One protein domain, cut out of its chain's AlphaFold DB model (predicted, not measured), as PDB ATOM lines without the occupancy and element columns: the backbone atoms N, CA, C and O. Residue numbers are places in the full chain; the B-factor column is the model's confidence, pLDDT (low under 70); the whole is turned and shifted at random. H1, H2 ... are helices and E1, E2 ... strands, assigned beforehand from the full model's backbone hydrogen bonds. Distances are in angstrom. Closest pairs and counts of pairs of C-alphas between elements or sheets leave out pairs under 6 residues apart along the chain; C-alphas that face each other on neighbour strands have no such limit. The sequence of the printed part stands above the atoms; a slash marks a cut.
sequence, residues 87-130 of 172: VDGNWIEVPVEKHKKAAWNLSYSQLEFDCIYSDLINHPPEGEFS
ATOM      1  N   VAL A  87     -31.610 -28.769 -19.853       93.12
ATOM      2  CA  VAL A  87     -32.049 -27.572 -19.118       93.12
ATOM      3  C   VAL A  87     -33.525 -27.679 -18.720       93.12
ATOM      4  O   VAL A  87     -34.225 -28.606 -19.129       93.12
ATOM      5  N   ASP A  88     -34.012 -26.745 -17.907       89.94
ATOM      6  CA  ASP A  88     -35.430 -26.680 -17.543       89.94
ATOM      7  C   ASP A  88     -36.306 -26.306 -18.751       89.94
ATOM      8  O   ASP A  88     -35.925 -25.478 -19.577       89.94
ATOM      9  N   GLY A  89     -37.499 -26.903 -18.853       87.25
ATOM     10  CA  GLY A  89     -38.444 -26.615 -19.945       87.25
ATOM     11  C   GLY A  89     -37.983 -27.096 -21.328       87.25
ATOM     12  O   GLY A  89     -38.408 -26.549 -22.342       87.25
ATOM     13  N   ASN A  90     -37.102 -28.093 -21.364       92.75
ATOM     14  CA  ASN A  90     -36.421 -28.562 -22.563       92.75
ATOM     15  C   ASN A  90     -37.182 -29.669 -23.308       92.75
ATOM     16  O   ASN A  90     -37.877 -30.483 -22.694       92.75
ATOM     17  N   TRP A  91     -36.995 -29.754 -24.626       96.00
ATOM     18  CA  TRP A  91     -37.528 -30.858 -25.424       96.00
ATOM     19  C   TRP A  91     -36.581 -32.055 -25.386       96.00
ATOM     20  O   TRP A  91     -35.385 -31.943 -25.653       96.00
ATOM     21  N   ILE A  92     -37.133 -33.222 -25.063       95.31
ATOM     22  CA  ILE A  92     -36.405 -34.487 -25.031       95.31
ATOM     23  C   ILE A  92     -37.038 -35.439 -26.033       95.31
ATOM     24  O   ILE A  92     -38.257 -35.613 -26.058       95.31
ATOM     25  N   GLU A  93     -36.196 -36.071 -26.838       95.75
ATOM     26  CA  GLU A  93     -36.595 -37.121 -27.761       95.75
ATOM     27  C   GLU A  93     -36.069 -38.472 -27.281       95.75
ATOM     28  O   GLU A  93     -34.923 -38.614 -26.847       95.75
ATOM     29  N   VAL A  94     -36.933 -39.481 -27.387       95.31
ATOM     30  CA  VAL A  94     -36.593 -40.872 -27.101       95.31
ATOM     31  C   VAL A  94     -36.833 -41.692 -28.366       95.31
ATOM     32  O   VAL A  94     -37.989 -41.849 -28.772       95.31
ATOM     33  N   PRO A  95     -35.775 -42.212 -29.015       94.38
ATOM     34  CA  PRO A  95     -35.924 -42.957 -30.260       94.38
ATOM     35  C   PRO A  95     -36.811 -44.196 -30.101       94.38
ATOM     36  O   PRO A  95     -36.813 -44.857 -29.059       94.38
ATOM     37  N   VAL A  96     -37.547 -44.541 -31.161       89.88
ATOM     38  CA  VAL A  96     -38.579 -45.591 -31.106       89.88
ATOM     39  C   VAL A  96     -38.016 -46.955 -30.698       89.88
ATOM     40  O   VAL A  96     -38.618 -47.665 -29.903       89.88
ATOM     41  N   GLU A  97     -36.830 -47.303 -31.184       91.94
ATOM     42  CA  GLU A  97     -36.187 -48.593 -30.900       91.94
ATOM     43  C   GLU A  97     -35.464 -48.631 -29.543       91.94
ATOM     44  O   GLU A  97     -34.999 -49.685 -29.110       91.94
ATOM     45  N   LYS A  98     -35.348 -47.479 -28.875       93.50
ATOM     46  CA  LYS A  98     -34.546 -47.300 -27.658       93.50
ATOM     47  C   LYS A  98     -35.380 -47.126 -26.390       93.50
ATOM     48  O   LYS A  98     -34.826 -46.913 -25.313       93.50
ATOM     49  N   HIS A  99     -36.697 -47.261 -26.501       93.19
ATOM     50  CA  HIS A  99     -37.583 -47.343 -25.352       93.19
ATOM     51  C   HIS A  99     -38.323 -48.674 -25.327       93.19
ATOM     52  O   HIS A  99     -38.573 -49.313 -26.350       93.19
ATOM     53  N   LYS A 100     -38.683 -49.099 -24.123       93.38
ATOM     54  CA  LYS A 100     -39.536 -50.260 -23.889       93.38
ATOM     55  C   LYS A 100     -40.763 -49.784 -23.150       93.38
ATOM     56  O   LYS A 100     -40.666 -48.924 -22.284       93.38
ATOM     57  N   LYS A 101     -41.922 -50.352 -23.465       89.75
ATOM     58  CA  LYS A 101     -43.114 -50.112 -22.654       89.75
ATOM     59  C   LYS A 101     -42.810 -50.489 -21.201       89.75
ATOM     60  O   LYS A 101     -42.217 -51.548 -20.974       89.75
ATOM     61  N   ALA A 102     -43.221 -49.640 -20.263       88.81
ATOM     62  CA  ALA A 102     -43.024 -49.906 -18.847       88.81
ATOM     63  C   ALA A 102     -43.666 -51.248 -18.461       88.81
ATOM     64  O   ALA A 102     -44.751 -51.602 -18.938       88.81
ATOM     65  N   ALA A 103     -42.976 -52.015 -17.618       88.31
ATOM     66  CA  ALA A 103     -43.438 -53.339 -17.195       88.31
ATOM     67  C   ALA A 103     -44.757 -53.274 -16.402       88.31
ATOM     68  O   ALA A 103     -45.560 -54.207 -16.429       88.31
ATOM     69  N   TRP A 104     -44.983 -52.159 -15.719       88.38
ATOM     70  CA  TRP A 104     -46.179 -51.833 -14.958       88.38
ATOM     71  C   TRP A 104     -46.434 -50.332 -15.101       88.38
ATOM     72  O   TRP A 104     -45.485 -49.558 -15.166       88.38
ATOM     73  N   ASN A 105     -47.701 -49.923 -15.135       88.31
ATOM     74  CA  ASN A 105     -48.049 -48.504 -15.133       88.31
ATOM     75  C   ASN A 105     -48.049 -48.004 -13.684       88.31
ATOM     76  O   ASN A 105     -48.860 -48.468 -12.875       88.31
ATOM     77  N   LEU A 106     -47.152 -47.080 -13.353       93.12
ATOM     78  CA  LEU A 106     -47.125 -46.376 -12.068       93.12
ATOM     79  C   LEU A 106     -47.913 -45.067 -12.114       93.12
ATOM     80  O   LEU A 106     -48.310 -44.557 -11.065       93.12
ATOM     81  N   SER A 107     -48.112 -44.508 -13.307       93.31
ATOM     82  CA  SER A 107     -48.731 -43.200 -13.494       93.31
ATOM     83  C   SER A 107     -50.093 -43.283 -14.189       93.31
ATOM     84  O   SER A 107     -50.479 -44.301 -14.759       93.31
ATOM     85  N   TYR A 108     -50.823 -42.165 -14.166       94.81
ATOM     86  CA  TYR A 108     -52.026 -41.959 -14.981       94.81
ATOM     87  C   TYR A 108     -51.708 -41.335 -16.353       94.81
ATOM     88  O   TYR A 108     -52.609 -40.856 -17.044       94.81
ATOM     89  N   SER A 109     -50.430 -41.287 -16.739       94.44
ATOM     90  CA  SER A 109     -50.001 -40.719 -18.017       94.44
ATOM     91  C   SER A 109     -50.465 -41.590 -19.182       94.44
ATOM     92  O   SER A 109     -50.614 -42.803 -19.065       94.44
ATOM     93  N   GLN A 110     -50.671 -40.970 -20.343       94.69
ATOM     94  CA  GLN A 110     -51.083 -41.697 -21.548       94.69
ATOM     95  C   GLN A 110     -49.952 -42.561 -22.125       94.69
ATOM     96  O   GLN A 110     -50.219 -43.587 -22.747       94.69
ATOM     97  N   LEU A 111     -48.700 -42.138 -21.928       91.88
ATOM     98  CA  LEU A 111     -47.494 -42.815 -22.392       91.88
ATOM     99  C   LEU A 111     -46.584 -43.079 -21.192       91.88
ATOM    100  O   LEU A 111     -46.267 -42.153 -20.449       91.88
ATOM    101  N   GLU A 112     -46.165 -44.333 -21.024       94.75
ATOM    102  CA  GLU A 112     -45.233 -44.754 -19.978       94.75
ATOM    103  C   GLU A 112     -44.247 -45.778 -20.559       94.75
ATOM    104  O   GLU A 112     -44.639 -46.823 -21.096       94.75
ATOM    105  N   PHE A 113     -42.961 -45.442 -20.516       93.31
ATOM    106  CA  PHE A 113     -41.891 -46.230 -21.112       93.31
ATOM    107  C   PHE A 113     -40.580 -46.060 -20.341       93.31
ATOM    108  O   PHE A 113     -40.319 -45.013 -19.753       93.31
ATOM    109  N   ASP A 114     -39.745 -47.089 -20.411       92.75
ATOM    110  CA  ASP A 114     -38.399 -47.130 -19.858       92.75
ATOM    111  C   ASP A 114     -37.373 -46.950 -20.981       92.75
ATOM    112  O   ASP A 114     -37.487 -47.556 -22.052       92.75
ATOM    113  N   CYS A 115     -36.334 -46.154 -20.735       93.31
ATOM    114  CA  CYS A 115     -35.196 -45.996 -21.641       93.31
ATOM    115  C   CYS A 115     -33.891 -45.826 -20.852       93.31
ATOM    116  O   CYS A 115     -33.897 -45.523 -19.658       93.31
ATOM    117  N   ILE A 116     -32.756 -46.055 -21.513       94.44
ATOM    118  CA  ILE A 116     -31.438 -45.829 -20.915       94.44
ATOM    119  C   ILE A 116     -31.099 -44.341 -21.061       94.44
ATOM    120  O   ILE A 116     -31.287 -43.771 -22.129       94.44
ATOM    121  N   TYR A 117     -30.548 -43.702 -20.026       93.19
ATOM    122  CA  TYR A 117     -30.253 -42.262 -20.082       93.19
ATOM    123  C   TYR A 117     -29.335 -41.852 -21.245       93.19
ATOM    124  O   TYR A 117     -29.492 -40.773 -21.801       93.19
ATOM    125  N   SER A 118     -28.398 -42.720 -21.639       93.62
ATOM    126  CA  SER A 118     -27.477 -42.486 -22.759       93.62
ATOM    127  C   SER A 118     -28.161 -42.487 -24.127       93.62
ATOM    128  O   SER A 118     -27.532 -42.132 -25.120       93.62
ATOM    129  N   ASP A 119     -29.412 -42.938 -24.190       94.19
ATOM    130  CA  ASP A 119     -30.217 -42.987 -25.404       94.19
ATOM    131  C   ASP A 119     -31.118 -41.758 -25.580       94.19
ATOM    132  O   ASP A 119     -31.713 -41.601 -26.649       94.19
ATOM    133  N   LEU A 120     -31.204 -40.890 -24.566       94.44
ATOM    134  CA  LEU A 120     -31.951 -39.638 -24.636       94.44
ATOM    135  C   LEU A 120     -31.280 -38.664 -25.605       94.44
ATOM    136  O   LEU A 120     -30.067 -38.444 -25.555       94.44
ATOM    137  N   ILE A 121     -32.090 -38.035 -26.451       95.38
ATOM    138  CA  ILE A 121     -31.657 -36.952 -27.328       95.38
ATOM    139  C   ILE A 121     -32.172 -35.643 -26.733       95.38
ATOM    140  O   ILE A 121     -33.373 -35.439 -26.557       95.38
ATOM    141  N   ASN A 122     -31.234 -34.770 -26.388       95.69
ATOM    142  CA  ASN A 122     -31.494 -33.445 -25.852       95.69
ATOM    143  C   ASN A 122     -31.567 -32.422 -26.991       95.69
ATOM    144  O   ASN A 122     -30.596 -32.273 -27.736       95.69
ATOM    145  N   HIS A 123     -32.684 -31.700 -27.082       96.31
ATOM    146  CA  HIS A 123     -32.868 -30.602 -28.026       96.31
ATOM    147  C   HIS A 123     -32.789 -29.259 -27.295       96.31
ATOM    148  O   HIS A 123     -33.725 -28.946 -26.559       96.31
ATOM    149  N   PRO A 124     -31.721 -28.454 -27.492       93.00
ATOM    150  CA  PRO A 124     -31.613 -27.128 -26.890       93.00
ATOM    151  C   PRO A 124     -32.829 -26.254 -27.229       93.00
ATOM    152  O   PRO A 124     -33.365 -26.390 -28.332       93.00
ATOM    153  N   PRO A 125     -33.248 -25.328 -26.345       92.94
ATOM    154  CA  PRO A 125     -34.455 -24.515 -26.514       92.94
ATOM    155  C   PRO A 125     -34.256 -23.374 -27.530       92.94
ATOM    156  O   PRO A 125     -34.434 -22.192 -27.233       92.94
ATOM    157  N   GLU A 126     -33.869 -23.730 -28.748       92.44
ATOM    158  CA  GLU A 126     -33.566 -22.836 -29.858       92.44
ATOM    159  C   GLU A 126     -34.405 -23.222 -31.086       92.44
ATOM    160  O   GLU A 126     -34.771 -24.385 -31.280       92.44
ATOM    161  N   GLY A 127     -34.717 -22.244 -31.940       93.62
ATOM    162  CA  GLY A 127     -35.475 -22.481 -33.172       93.62
ATOM    163  C   GLY A 127     -36.832 -23.145 -32.914       93.62
ATOM    164  O   GLY A 127     -37.641 -22.645 -32.140       93.62
ATOM    165  N   GLU A 128     -37.091 -24.287 -33.554       93.00
ATOM    166  CA  GLU A 128     -38.358 -25.019 -33.395       93.00
ATOM    167  C   GLU A 128     -38.585 -25.546 -31.968       93.00
ATOM    168  O   GLU A 128     -39.733 -25.676 -31.537       93.00
ATOM    169  N   PHE A 129     -37.511 -25.782 -31.210       94.25
ATOM    170  CA  PHE A 129     -37.567 -26.275 -29.833       94.25
ATOM    171  C   PHE A 129     -37.690 -25.153 -28.794       94.25
ATOM    172  O   PHE A 129     -37.720 -25.423 -27.598       94.25
ATOM    173  N   SER A 130     -37.826 -23.890 -29.212       93.25
ATOM    174  CA  SER A 130     -38.149 -22.793 -28.288       93.25
ATOM    175  C   SER A 130     -39.649 -22.705 -27.964       93.25
ATOM    176  O   SER A 130     -40.063 -21.884 -27.145       93.25
TER     177      SER A 130
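What this domain is: This is residues 87 to 130 of the 172 residues of a protein of Nicotiana attenuata (UniProt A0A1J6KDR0). With little regular structure, the domain is a loose, open V of two short two-stranded arms: E1 with E4, and hairpin E2 and E3, whose long loop lies at one far end, with small H1 at the other. The 44 printed residues hold E1, E2, E3, E4, H1 in chain order, a mixed class with 16 residues in named elements. Both sheets are antiparallel; the radius of gyration of the C-alphas is 12.3 A, the spans 36 by 22 by 15 A.

How they stand to each other: Look first at E1, residues 91 to 93, antiparallel to E4, residues 121 to 123, at 153 degrees; N 93 and O 121 are 2.9 A apart. In the hairpin of E2, residues 99 to 101, and E3, residues 113 to 115, antiparallel at 150 degrees, N 100 and O 114 are 2.8 A apart. E1 and E3 are apart, as are E2 and E4. The closest C-alphas of E1 and H1, residues 127 to 130, are Trp 91 and Phe 129, 6.4 A apart. H1 is too short for any O i to N i+4 pair; its one O i to N i+3 pair is within hydrogen-bond range.

Where its parts are: Find C-alpha 91 at (-37.528, -30.858, -25.424), where E1 begins; E1, E2 and E3 each run 6.7 A, E4 6.5 A. H1 runs 5.6 A to C-alpha 130 at (-38.149, -22.793, -28.288).

The domain as a whole: The C-alphas of Trp 104 and Gly 127, the two farthest apart, are 36.2 A apart. The link E2 to E3 is long; the printed part has no cut, and no printed residue is under 70 in pLDDT.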